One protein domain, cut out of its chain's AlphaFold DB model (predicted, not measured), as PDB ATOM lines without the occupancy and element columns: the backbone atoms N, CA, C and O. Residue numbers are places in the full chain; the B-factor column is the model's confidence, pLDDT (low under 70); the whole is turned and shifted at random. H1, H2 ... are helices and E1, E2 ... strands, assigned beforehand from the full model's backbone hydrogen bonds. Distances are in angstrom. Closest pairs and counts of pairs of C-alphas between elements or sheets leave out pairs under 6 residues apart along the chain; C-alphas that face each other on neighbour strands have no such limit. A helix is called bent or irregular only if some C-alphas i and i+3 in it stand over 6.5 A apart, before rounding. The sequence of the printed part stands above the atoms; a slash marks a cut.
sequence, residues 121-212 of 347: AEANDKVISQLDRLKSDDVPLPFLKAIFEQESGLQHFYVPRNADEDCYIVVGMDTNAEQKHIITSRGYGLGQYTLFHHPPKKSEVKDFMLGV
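AT A GLANCE: This is residues 121 to 212 of the 347 residues of the protein "Peptidoglycan-binding protein" of Nitrospinae bacterium (UniProt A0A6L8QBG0). A small three-stranded antiparallel sheet lies in a loose setting of loops, with H2 and H3 each grazing it and H1 set beyond H2, near that helix but not near the sheet. Between H1 and H2 the chain folds back through a turn, of which residues 133 to 140 stick out, while residues 153 to 170 make a long loop that reaches away and returns to E1. The printed part has 92 residues with three named helices and three named strands, in the order H1, H2, E1, E2, E3, H3; the sheet's order is E1, E2, E3. The class is mixed, helices and strands, and under half of the residues, 45 of 92, are in named elements. The whole is only just compact, close to loose, with a radius of gyration of the C-alphas of 14.5 A and spans of 43 by 38 by 26 A.

IN THESE COORDINATES: H1, residues 121 to 133, begins at C-alpha 121 at (160.875, 161.709, 136.126) and is 18.5 A long. H2, residues 141 to 152, is 15.8 A long. The strands are E1, residues 171 to 174, 10.0 A; E2, residues 185 to 188, 10.1 A; and E3, residues 193 to 195, 6.9 A. H3, residues 202 to 210, is 10.5 A long and ends at C-alpha 210 at (151.546, 162.742, 147.944). H3 is neither bent nor irregular, but only just: C-alphas 207 and 210 are 6.2 A apart.

HOW THE PARTS SIT: E1, E2 and E3 form a meander, each strand the antiparallel neighbour of the one before. E1 and E2 are a hairpin, with 160 degrees between their directions; N 172 and O 187 are within hydrogen-bond range at 2.9 A. E2 and E3 are also a hairpin, at 148 degrees, with N 188 and O 193 at 2.9 A. H2 only grazes the sheet, with residues 151 to 152. H3 only grazes it too, with residues 204 to 209; the closest C-alphas of H3 and E2 are those of Met 209 and Tyr 188, 6.6 A apart. H1 is not on the sheet. H1 and H2 are near each other, their closest C-alphas 8.1 A apart. H3 is apart from H1 and from H2. Every O i to N i+4 pair is within hydrogen-bond range in H1 and H2; in H3 it is 4 of 5.

THE WHOLE: The two C-alphas farthest apart are those of Arg 133 and Gln 179, at 44.0 A. The printed part has no cut. The link from H2 to E1 is long, and the link from E2 to E3 is tight. The mean pLDDT of the printed part is 93.0, and no printed residue is under 70.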
ATOM      1  N   ALA A 121     159.632 160.939 136.225       96.81
ATOM      2  CA  ALA A 121     160.875 161.709 136.126       96.81
ATOM      3  C   ALA A 121     160.652 163.188 136.491       96.81
ATOM      4  O   ALA A 121     161.265 163.679 137.433       96.81
ATOM      5  N   GLU A 122     159.685 163.859 135.849       96.94
ATOM      6  CA  GLU A 122     159.339 165.255 136.170       96.94
ATOM      7  C   GLU A 122     158.859 165.413 137.626       96.94
ATOM      8  O   GLU A 122     159.110 166.436 138.266       96.94
ATOM      9  N   ALA A 123     158.141 164.420 138.165       96.00
ATOM     10  CA  ALA A 123     157.706 164.423 139.558       96.00
ATOM     11  C   ALA A 123     158.899 164.334 140.522       96.00
ATOM     12  O   ALA A 123     158.982 165.131 141.454       96.00
ATOM     13  N   ASN A 124     159.846 163.427 140.271       96.94
ATOM     14  CA  ASN A 124     161.068 163.296 141.061       96.94
ATOM     15  C   ASN A 124     161.935 164.561 140.982       96.94
ATOM     16  O   ASN A 124     162.369 165.053 142.019       96.94
ATOM     17  N   ASP A 125     162.102 165.161 139.801       95.88
ATOM     18  CA  ASP A 125     162.870 166.405 139.641       95.88
ATOM     19  C   ASP A 125     162.282 167.553 140.478       95.88
ATOM     20  O   ASP A 125     163.013 168.345 141.085       95.88
ATOM     21  N   LYS A 126     160.946 167.627 140.576       94.25
ATOM     22  CA  LYS A 126     160.257 168.582 141.461       94.25
ATOM     23  C   LYS A 126     160.543 168.298 142.933       94.25
ATOM     24  O   LYS A 126     160.753 169.248 143.686       94.25
ATOM     25  N   VAL A 127     160.561 167.029 143.343       93.00
ATOM     26  CA  VAL A 127     160.908 166.626 144.716       93.00
ATOM     27  C   VAL A 127     162.337 167.035 145.064       93.00
ATOM     28  O   VAL A 127     162.554 167.667 146.098       93.00
ATOM     29  N   ILE A 128     163.299 166.756 144.186       93.56
ATOM     30  CA  ILE A 128     164.702 167.127 144.401       93.56
ATOM     31  C   ILE A 128     164.874 168.644 144.427       93.56
ATOM     32  O   ILE A 128     165.480 169.173 145.353       93.56
ATOM     33  N   SER A 129     164.212 169.369 143.523       93.06
ATOM     34  CA  SER A 129     164.209 170.838 143.540       93.06
ATOM     35  C   SER A 129     163.641 171.420 144.841       93.06
ATOM     36  O   SER A 129     164.080 172.479 145.291       93.06
ATOM     37  N   GLN A 130     162.641 170.770 145.449       91.31
ATOM     38  CA  GLN A 130     162.109 171.174 146.754       91.31
ATOM     39  C   GLN A 130     163.106 170.895 147.880       91.31
ATOM     40  O   GLN A 130     163.292 171.756 148.737       91.31
ATOM     41  N   LEU A 131     163.759 169.730 147.860       91.25
ATOM     42  CA  LEU A 131     164.788 169.361 148.831       91.25
ATOM     43  C   LEU A 131     166.009 170.292 148.762       91.25
ATOM     44  O   LEU A 131     166.539 170.678 149.798       91.25
ATOM     45  N   ASP A 132     166.424 170.700 147.561       90.56
ATOM     46  CA  ASP A 132     167.552 171.614 147.339       90.56
ATOM     47  C   ASP A 132     167.292 173.034 147.848       90.56
ATOM     48  O   ASP A 132     168.220 173.735 148.247       90.56
ATOM     49  N   ARG A 133     166.028 173.468 147.828       90.94
ATOM     50  CA  ARG A 133     165.608 174.791 148.317       90.94
ATOM     51  C   ARG A 133     165.271 174.798 149.800       90.94
ATOM     52  O   ARG A 133     165.071 175.874 150.365       90.94
ATOM     53  N   LEU A 134     165.142 173.623 150.410       90.75
ATOM     54  CA  LEU A 134     164.860 173.516 151.826       90.75
ATOM     55  C   LEU A 134     166.046 174.081 152.612       90.75
ATOM     56  O   LEU A 134     167.205 173.887 152.251       90.75
ATOM     57  N   LYS A 135     165.740 174.784 153.695       88.44
ATOM     58  CA  LYS A 135     166.706 175.141 154.730       88.44
ATOM     59  C   LYS A 135     166.276 174.441 156.007       88.44
ATOM     60  O   LYS A 135     165.078 174.332 156.262       88.44
ATOM     61  N   SER A 136     167.239 173.938 156.760       89.25
ATOM     62  CA  SER A 136     166.994 173.322 158.056       89.25
ATOM     63  C   SER A 136     168.089 173.767 159.004       89.25
ATOM     64  O   SER A 136     169.269 173.587 158.706       89.25
ATOM     65  N   ASP A 137     167.664 174.327 160.129       87.00
ATOM     66  CA  ASP A 137     168.539 174.639 161.257       87.00
ATOM     67  C   ASP A 137     168.584 173.460 162.252       87.00
ATOM     68  O   ASP A 137     169.418 173.426 163.153       87.00
ATOM     69  N   ASP A 138     167.719 172.453 162.060       89.88
ATOM     70  CA  ASP A 138     167.615 171.269 162.916       89.88
ATOM     71  C   ASP A 138     168.601 170.167 162.519       89.88
ATOM     72  O   ASP A 138     169.217 169.541 163.385       89.88
ATOM     73  N   VAL A 139     168.717 169.884 161.215       95.81
ATOM     74  CA  VAL A 139     169.554 168.800 160.684       95.81
ATOM     75  C   VAL A 139     170.300 169.229 159.416       95.81
ATOM     76  O   VAL A 139     169.780 169.992 158.602       95.81
ATOM     77  N   PRO A 140     171.496 168.679 159.162       96.44
ATOM     78  CA  PRO A 140     172.220 168.929 157.928       96.44
ATOM     79  C   PRO A 140     171.581 168.206 156.739       96.44
ATOM     80  O   PRO A 140     171.687 166.988 156.578       96.44
ATOM     81  N   LEU A 141     170.975 168.980 155.840       93.88
ATOM     82  CA  LEU A 141     170.341 168.464 154.625       93.88
ATOM     83  C   LEU A 141     171.260 167.629 153.711       93.88
ATOM     84  O   LEU A 141     170.749 166.678 153.118       93.88
ATOM     85  N   PRO A 142     172.584 167.875 153.589       96.12
ATOM     86  CA  PRO A 142     173.448 166.991 152.799       96.12
ATOM     87  C   PRO A 142     173.510 165.556 153.341       96.12
ATOM     88  O   PRO A 142     173.555 164.599 152.571       96.12
ATOM     89  N   PHE A 143     173.466 165.385 154.665       96.19
ATOM     90  CA  PHE A 143     173.383 164.061 155.274       96.19
ATOM     91  C   PHE A 143     172.034 163.400 154.971       96.19
ATOM     92  O   PHE A 143     171.997 162.219 154.634       96.19
ATOM     93  N   LEU A 144     170.940 164.164 155.015       94.56
ATOM     94  CA  LEU A 144     169.613 163.671 154.650       94.56
ATOM     95  C   LEU A 144     169.539 163.252 153.169       94.56
ATOM     96  O   LEU A 144     169.031 162.180 152.854       94.56
ATOM     97  N   LYS A 145     170.124 164.038 152.259       95.69
ATOM     98  CA  LYS A 145     170.266 163.681 150.837       95.69
ATOM     99  C   LYS A 145     171.054 162.389 150.645       95.69
ATOM    100  O   LYS A 145     170.650 161.545 149.856       95.69
ATOM    101  N   ALA A 146     172.147 162.214 151.384       96.69
ATOM    102  CA  ALA A 146     172.940 160.990 151.336       96.69
ATOM    103  C   ALA A 146     172.155 159.760 151.841       96.69
ATOM    104  O   ALA A 146     172.330 158.668 151.301       96.69
ATOM    105  N   ILE A 147     171.272 159.936 152.835       95.38
ATOM    106  CA  ILE A 147     170.309 158.907 153.266       95.38
ATOM    107  C   ILE A 147     169.340 158.600 152.126       95.38
ATOM    108  O   ILE A 147     169.218 157.447 151.736       95.38
ATOM    109  N   PHE A 148     168.698 159.605 151.536       95.44
ATOM    110  CA  PHE A 148     167.713 159.396 150.467       95.44
ATOM    111  C   PHE A 148     168.310 158.755 149.211       95.44
ATOM    112  O   PHE A 148     167.692 157.883 148.607       95.44
ATOM    113  N   GLU A 149     169.537 159.114 148.840       95.19
ATOM    114  CA  GLU A 149     170.280 158.433 147.777       95.19
ATOM    115  C   GLU A 149     170.453 156.938 148.083       95.19
ATOM    116  O   GLU A 149     170.309 156.089 147.207       95.19
ATOM    117  N   GLN A 150     170.709 156.589 149.340       93.44
ATOM    118  CA  GLN A 150     170.854 155.199 149.748       93.44
ATOM    119  C   GLN A 150     169.524 154.441 149.842       93.44
ATOM    120  O   GLN A 150     169.484 153.266 149.469       93.44
ATOM    121  N   GLU A 151     168.483 155.085 150.365       91.62
ATOM    122  CA  GLU A 151     167.170 154.483 150.621       91.62
ATOM    123  C   GLU A 151     166.346 154.310 149.346       91.62
ATOM    124  O   GLU A 151     165.677 153.295 149.155       91.62
ATOM    125  N   SER A 152     166.394 155.301 148.458       93.94
ATOM    126  CA  SER A 152     165.500 155.380 147.305       93.94
ATOM    127  C   SER A 152     166.198 155.786 146.008       93.94
ATOM    128  O   SER A 152     165.535 155.908 144.981       93.94
ATOM    129  N   GLY A 153     167.521 155.993 146.011       94.50
ATOM    130  CA  GLY A 153     168.232 156.516 144.839       94.50
ATOM    131  C   GLY A 153     167.753 157.915 144.455       94.50
ATOM    132  O   GLY A 153     167.644 158.214 143.267       94.50
ATOM    133  N   LEU A 154     167.362 158.714 145.457       94.69
ATOM    134  CA  LEU A 154     166.730 160.022 145.279       94.69
ATOM    135  C   LEU A 154     165.412 159.973 144.478       94.69
ATOM    136  O   LEU A 154     165.003 160.963 143.871       94.69
ATOM    137  N   GLN A 155     164.711 158.836 144.489       95.81
ATOM    138  CA  GLN A 155     163.426 158.679 143.811       95.81
ATOM    139  C   GLN A 155     162.266 158.700 144.803       95.81
ATOM    140  O   GLN A 155     162.247 157.978 145.796       95.81
ATOM    141  N   HIS A 156     161.246 159.498 144.501       96.69
ATOM    142  CA  HIS A 156     159.968 159.412 145.196       96.69
ATOM    143  C   HIS A 156     159.024 158.427 144.497       96.69
ATOM    144  O   HIS A 156     158.381 157.615 145.155       96.69
ATOM    145  N   PHE A 157     159.009 158.448 143.164       97.44
ATOM    146  CA  PHE A 157     158.312 157.501 142.295       97.44
ATOM    147  C   PHE A 157     159.317 156.701 141.467       97.44
ATOM    148  O   PHE A 157     160.336 157.250 141.040       97.44
ATOM    149  N   TYR A 158     159.031 155.429 141.187       97.12
ATOM    150  CA  TYR A 158     159.836 154.679 140.225       97.12
ATOM    151  C   TYR A 158     159.741 155.305 138.834       97.12
ATOM    152  O   TYR A 158     158.703 155.826 138.432       97.12
ATOM    153  N   VAL A 159     160.858 155.274 138.108       96.25
ATOM    154  CA  VAL A 159     160.921 155.720 136.714       96.25
ATOM    155  C   VAL A 159     160.972 154.475 135.822       96.25
ATOM    156  O   VAL A 159     161.972 153.752 135.898       96.25
ATOM    157  N   PRO A 160     159.944 154.238 134.982       94.25
ATOM    158  CA  PRO A 160     159.881 153.126 134.039       94.25
ATOM    159  C   PRO A 160     161.144 152.986 133.182       94.25
ATOM    160  O   PRO A 160     161.752 153.984 132.779       94.25
ATOM    161  N   ARG A 161     161.534 151.745 132.873       91.19
ATOM    162  CA  ARG A 161     162.663 151.429 131.980       91.19
ATOM    163  C   ARG A 161     162.359 150.172 131.171       91.19
ATOM    164  O   ARG A 161     161.949 149.155 131.724       91.19
ATOM    165  N   ASN A 162     162.680 150.193 129.878       91.19
ATOM    166  CA  ASN A 162     162.457 149.065 128.967       91.19
ATOM    167  C   ASN A 162     160.984 148.600 128.995       91.19
ATOM    168  O   ASN A 162     160.090 149.399 128.743       91.19
ATOM    169  N   ALA A 163     160.737 147.320 129.289       87.81
ATOM    170  CA  ALA A 163     159.402 146.728 129.354       87.81
ATOM    171  C   ALA A 163     158.674 146.944 130.698       87.81
ATOM    172  O   ALA A 163     157.508 146.556 130.803       87.81
ATOM    173  N   ASP A 164     159.360 147.504 131.702       94.06
ATOM    174  CA  ASP A 164     158.816 147.817 133.025       94.06
ATOM    175  C   ASP A 164     158.101 149.170 133.003       94.06
ATOM    176  O   ASP A 164     158.703 150.186 132.652       94.06
ATOM    177  N   GLU A 165     156.827 149.165 133.387       95.69
ATOM    178  CA  GLU A 165     155.924 150.318 133.377       95.69
ATOM    179  C   GLU A 165     155.693 150.924 134.773       95.69
ATOM    180  O   GLU A 165     154.794 151.747 134.945       95.69
ATOM    181  N   ASP A 166     156.455 150.516 135.791       97.12
ATOM    182  CA  ASP A 166     156.230 150.962 137.166       97.12
ATOM    183  C   ASP A 166     156.520 152.458 137.365       97.12
ATOM    184  O   ASP A 166     157.665 152.910 137.320       97.12
ATOM    185  N   CYS A 167     155.456 153.218 137.625       97.56
ATOM    186  CA  CYS A 167     155.484 154.645 137.938       97.56
ATOM    187  C   CYS A 167     154.899 154.976 139.325       97.56
ATOM    188  O   CYS A 167     154.588 156.134 139.625       97.56
ATOM    189  N   TYR A 168     154.720 153.960 140.173       98.19
ATOM    190  CA  TYR A 168     154.188 154.117 141.526       98.19
ATOM    191  C   TYR A 168     155.256 154.625 142.497       98.19
ATOM    192  O   TYR A 168     156.457 154.576 142.219       98.19
ATOM    193  N   ILE A 169     154.810 155.108 143.658       97.62
ATOM    194  CA  ILE A 169     155.690 155.521 144.756       97.62
ATOM    195  C   ILE A 169     156.703 154.418 145.099       97.62
ATOM    196  O   ILE A 169     156.381 153.227 145.058       97.62
ATOM    197  N   VAL A 170     157.935 154.797 145.440       97.12
ATOM    198  CA  VAL A 170     158.959 153.851 145.902       97.12
ATOM    199  C   VAL A 170     158.496 153.206 147.208       97.12
ATOM    200  O   VAL A 170     158.100 153.910 148.139       97.12
ATOM    201  N   VAL A 171     158.551 151.873 147.278       95.88
ATOM    202  CA  VAL A 171     158.138 151.102 148.458       95.88
ATOM    203  C   VAL A 171     159.279 150.213 148.940       95.88
ATOM    204  O   VAL A 171     159.769 149.364 148.194       95.88
ATOM    205  N   GLY A 172     159.661 150.376 150.201       93.38
ATOM    206  CA  GLY A 172     160.464 149.418 150.951       93.38
ATOM    207  C   GLY A 172     159.555 148.446 151.696       93.38
ATOM    208  O   GLY A 172     158.502 148.840 152.194       93.38
ATOM    209  N   MET A 173     159.941 147.175 151.771       92.25
ATOM    210  CA  MET A 173     159.199 146.151 152.512       92.25
ATOM    211  C   MET A 173     160.118 145.476 153.512       92.25
ATOM    212  O   MET A 173     161.186 144.987 153.137       92.25
ATOM    213  N   ASP A 174     159.675 145.419 154.761       89.50
ATOM    214  CA  ASP A 174     160.270 144.541 155.755       89.50
ATOM    215  C   ASP A 174     159.490 143.229 155.793       89.50
ATOM    216  O   ASP A 174     158.269 143.211 155.945       89.50
ATOM    217  N   THR A 175     160.210 142.130 155.609       86.38
ATOM    218  CA  THR A 175     159.677 140.763 155.627       86.38
ATOM    219  C   THR A 175     160.382 139.897 156.668       86.38
ATOM    220  O   THR A 175     160.298 138.669 156.628       86.38
ATOM    221  N   ASN A 176     161.093 140.526 157.614       78.56
ATOM    222  CA  ASN A 176     161.777 139.844 158.707       78.56
ATOM    223  C   ASN A 176     160.774 139.404 159.788       78.56
ATOM    224  O   ASN A 176     160.703 139.983 160.871       78.56
ATOM    225  N   ALA A 177     160.006 138.363 159.487       83.25
ATOM    226  CA  ALA A 177     159.145 137.659 160.429       83.25
ATOM    227  C   ALA A 177     159.537 136.176 160.507       83.25
ATOM    228  O   ALA A 177     160.082 135.615 159.556       83.25
ATOM    229  N   GLU A 178     159.238 135.525 161.636       81.44
ATOM    230  CA  GLU A 178     159.417 134.069 161.777       81.44
ATOM    231  C   GLU A 178     158.527 133.295 160.797       81.44
ATOM    232  O   GLU A 178     158.916 132.257 160.256       81.44
ATOM    233  N   GLN A 179     157.328 133.823 160.543       83.31
ATOM    234  CA  GLN A 179     156.388 133.278 159.576       83.31
ATOM    235  C   GLN A 179     156.694 133.803 158.169       83.31
ATOM    236  O   GLN A 179     157.036 134.968 157.964       83.31
ATOM    237  N   LYS A 180     156.550 132.927 157.173       87.62
ATOM    238  CA  LYS A 180     156.829 133.264 155.773       87.62
ATOM    239  C   LYS A 180     155.756 134.189 155.196       87.62
ATOM    240  O   LYS A 180     154.591 134.091 155.554       87.62
ATOM    241  N   HIS A 181     156.162 135.002 154.220       90.38
ATOM    242  CA  HIS A 181     155.295 135.864 153.399       90.38
ATOM    243  C   HIS A 181     154.625 137.032 154.134       90.38
ATOM    244  O   HIS A 181     153.864 137.768 153.517       90.38
ATOM    245  N   ILE A 182     154.950 137.254 155.409       91.88
ATOM    246  CA  ILE A 182     154.492 138.432 156.145       91.88
ATOM    247  C   ILE A 182     155.278 139.660 155.693       91.88
ATOM    248  O   ILE A 182     156.507 139.626 155.613       91.88
ATOM    249  N   ILE A 183     154.560 140.758 155.452       93.12
ATOM    250  CA  ILE A 183     155.141 142.097 155.358       93.12
ATOM    251  C   ILE A 183     154.872 142.802 156.688       93.12
ATOM    252  O   ILE A 183     153.743 143.200 156.965       93.12
ATOM    253  N   THR A 184     155.904 142.940 157.520       91.50
ATOM    254  CA  THR A 184     155.799 143.504 158.876       91.50
ATOM    255  C   THR A 184     155.704 145.024 158.874       91.50
ATOM    256  O   THR A 184     155.110 145.609 159.777       91.50
ATOM    257  N   SER A 185     156.299 145.680 157.876       93.62
ATOM    258  CA  SER A 185     156.199 147.124 157.683       93.62
ATOM    259  C   SER A 185     156.499 147.524 156.240       93.62
ATOM    260  O   SER A 185     157.114 146.770 155.475       93.62
ATOM    261  N   ARG A 186     156.030 148.715 155.855       94.88
ATOM    262  CA  ARG A 186     156.221 149.284 154.515       94.88
ATOM    263  C   ARG A 186     156.737 150.717 154.621       94.88
ATOM    264  O   ARG A 186     156.112 151.544 155.280       94.88
ATOM    265  N   GLY A 187     157.863 150.993 153.971       94.81
ATOM    266  CA  GLY A 187     158.455 152.323 153.824       94.81
ATOM    267  C   GLY A 187     158.003 152.983 152.525       94.81
ATOM    268  O   GLY A 187     157.964 152.321 151.492       94.81
ATOM    269  N   TYR A 188     157.669 154.274 152.556       95.56
ATOM    270  CA  TYR A 188     157.106 154.977 151.398       95.56
ATOM    271  C   TYR A 188     157.917 156.205 150.980       95.56
ATOM    272  O   TYR A 188     158.250 157.075 151.792       95.56
ATOM    273  N   GLY A 189     158.155 156.314 149.674       95.25
ATOM    274  CA  GLY A 189     158.675 157.510 149.028       95.25
ATOM    275  C   GLY A 189     160.171 157.738 149.234       95.25
ATOM    276  O   GLY A 189     160.953 156.810 149.404       95.25
ATOM    277  N   LEU A 190     160.573 159.006 149.217       94.31
ATOM    278  CA  LEU A 190     161.978 159.404 149.120       94.31
ATOM    279  C   LEU A 190     162.737 159.050 150.406       94.31
ATOM    280  O   LEU A 190     163.825 158.482 150.354       94.31
ATOM    281  N   GLY A 191     162.132 159.379 151.549       89.56
ATOM    282  CA  GLY A 191     162.673 159.149 152.883       89.56
ATOM    283  C   GLY A 191     162.228 157.849 153.537       89.56
ATOM    284  O   GLY A 191     162.545 157.647 154.704       89.56
ATOM    285  N   GLN A 192     161.506 156.985 152.810       91.94
ATOM    286  CA  GLN A 192     161.049 155.680 153.297       91.94
ATOM    287  C   GLN A 192     160.291 155.767 154.636       91.94
ATOM    288  O   GLN A 192     160.534 154.996 155.566       91.94
ATOM    289  N   TYR A 193     159.337 156.703 154.738       90.38
ATOM    290  CA  TYR A 193     158.492 156.812 155.930       90.38
ATOM    291  C   TYR A 193     157.738 155.498 156.153       90.38
ATOM    292  O   TYR A 193     157.025 155.042 155.259       90.38
ATOM    293  N   THR A 194     157.949 154.880 157.314       92.19
ATOM    294  CA  THR A 194     157.559 153.490 157.567       92.19
ATOM    295  C   THR A 194     156.265 153.409 158.365       92.19
ATOM    296  O   THR A 194     156.151 154.026 159.421       92.19
ATOM    297  N   LEU A 195     155.326 152.607 157.867       94.12
ATOM    298  CA  LEU A 195     154.089 152.232 158.551       94.12
ATOM    299  C   LEU A 195     154.114 150.742 158.914       94.12
ATOM    300  O   LEU A 195     154.597 149.912 158.138       94.12
ATOM    301  N   PHE A 196     153.565 150.419 160.081       94.69
ATOM    302  CA  PHE A 196     153.469 149.080 160.676       94.69
ATOM    303  C   PHE A 196     152.038 148.526 160.669       94.69
ATOM    304  O   PHE A 196     151.775 147.478 161.259       94.69
ATOM    305  N   HIS A 197     151.128 149.214 159.981       94.38
ATOM    306  CA  HIS A 197     149.801 148.723 159.634       94.38
ATOM    307  C   HIS A 197     149.611 148.717 158.117       94.38
ATOM    308  O   HIS A 197     150.330 149.380 157.360       94.38
ATOM    309  N   HIS A 198     148.616 147.963 157.659       93.06
ATOM    310  CA  HIS A 198     148.273 147.884 156.250       93.06
ATOM    311  C   HIS A 198     146.767 147.633 156.069       93.06
ATOM    312  O   HIS A 198     146.260 146.716 156.714       93.06
ATOM    313  N   PRO A 199     146.069 148.403 155.207       95.94
ATOM    314  CA  PRO A 199     146.590 149.466 154.340       95.94
ATOM    315  C   PRO A 199     146.920 150.776 155.086       95.94
ATOM    316  O   PRO A 199     146.542 150.935 156.250       95.94
ATOM    317  N   PRO A 200     147.650 151.716 154.449       96.25
ATOM    318  CA  PRO A 200     147.807 153.081 154.957       96.25
ATOM    319  C   PRO A 200     146.455 153.791 155.087       96.25
ATOM    320  O   PRO A 200     145.510 153.450 154.383       96.25
ATOM    321  N   LYS A 201     146.364 154.828 155.921       96.69
ATOM    322  CA  LYS A 201     145.196 155.718 156.011       96.69
ATOM    323  C   LYS A 201     145.177 156.712 154.850       96.69
ATOM    324  O   LYS A 201     146.217 157.108 154.325       96.69
ATOM    325  N   LYS A 202     143.989 157.227 154.505       96.25
ATOM    326  CA  LYS A 202     143.844 158.289 153.486       96.25
ATOM    327  C   LYS A 202     144.669 159.537 153.814       96.25
ATOM    328  O   LYS A 202     145.263 160.124 152.914       96.25
ATOM    329  N   SER A 203     144.720 159.928 155.090       95.56
ATOM    330  CA  SER A 203     145.558 161.039 155.556       95.56
ATOM    331  C   SER A 203     147.040 160.745 155.354       95.56
ATOM    332  O   SER A 203     147.756 161.605 154.874       95.56
ATOM    333  N   GLU A 204     147.506 159.524 155.615       95.38
ATOM    334  CA  GLU A 204     148.916 159.174 155.423       95.38
ATOM    335  C   GLU A 204     149.320 159.196 153.946       95.38
ATOM    336  O   GLU A 204     150.378 159.726 153.596       95.38
ATOM    337  N   VAL A 205     148.448 158.691 153.065       96.25
ATOM    338  CA  VAL A 205     148.641 158.804 151.613       96.25
ATOM    339  C   VAL A 205     148.710 160.276 151.204       96.25
ATOM    340  O   VAL A 205     149.638 160.691 150.513       96.25
ATOM    341  N   LYS A 206     147.757 161.093 151.653       95.25
ATOM    342  CA  LYS A 206     147.695 162.514 151.307       95.25
ATOM    343  C   LYS A 206     148.896 163.298 151.839       95.25
ATOM    344  O   LYS A 206     149.515 164.046 151.086       95.25
ATOM    345  N   ASP A 207     149.223 163.127 153.112       92.50
ATOM    346  CA  ASP A 207     150.106 164.024 153.850       92.50
ATOM    347  C   ASP A 207     151.582 163.617 153.738       92.50
ATOM    348  O   ASP A 207     152.444 164.492 153.784       92.50
ATOM    349  N   PHE A 208     151.884 162.324 153.531       89.31
ATOM    350  CA  PHE A 208     153.265 161.814 153.475       89.31
ATOM    351  C   PHE A 208     153.645 161.141 152.153       89.31
ATOM    352  O   PHE A 208     154.833 161.097 151.832       89.31
ATOM    353  N   MET A 209     152.690 160.589 151.397       94.56
ATOM    354  CA  MET A 209     152.987 159.918 150.118       94.56
ATOM    355  C   MET A 209     152.770 160.829 148.910       94.56
ATOM    356  O   MET A 209     153.537 160.785 147.964       94.56
ATOM    357  N   LEU A 210     151.737 161.670 148.925       91.81
ATOM    358  CA  LEU A 210     151.546 162.742 147.944       91.81
ATOM    359  C   LEU A 210     152.176 164.047 148.448       91.81
ATOM    360  O   LEU A 210     152.806 164.790 147.692       91.81
ATOM    361  N   GLY A 211     152.039 164.311 149.749       85.25
ATOM    362  CA  GLY A 211     152.669 165.413 150.462       85.25
ATOM    363  C   GLY A 211     154.158 165.172 150.696       85.25
ATOM    364  O   GLY A 211     154.590 164.910 151.811       85.25
ATOM    365  N   VAL A 212     154.975 165.319 149.655       80.25
ATOM    366  CA  VAL A 212     156.439 165.119 149.712       80.25
ATOM    367  C   VAL A 212     157.098 165.900 150.855       80.25
ATOM    368  O   VAL A 212     158.011 165.395 151.507       80.25
TER     369      VAL A 212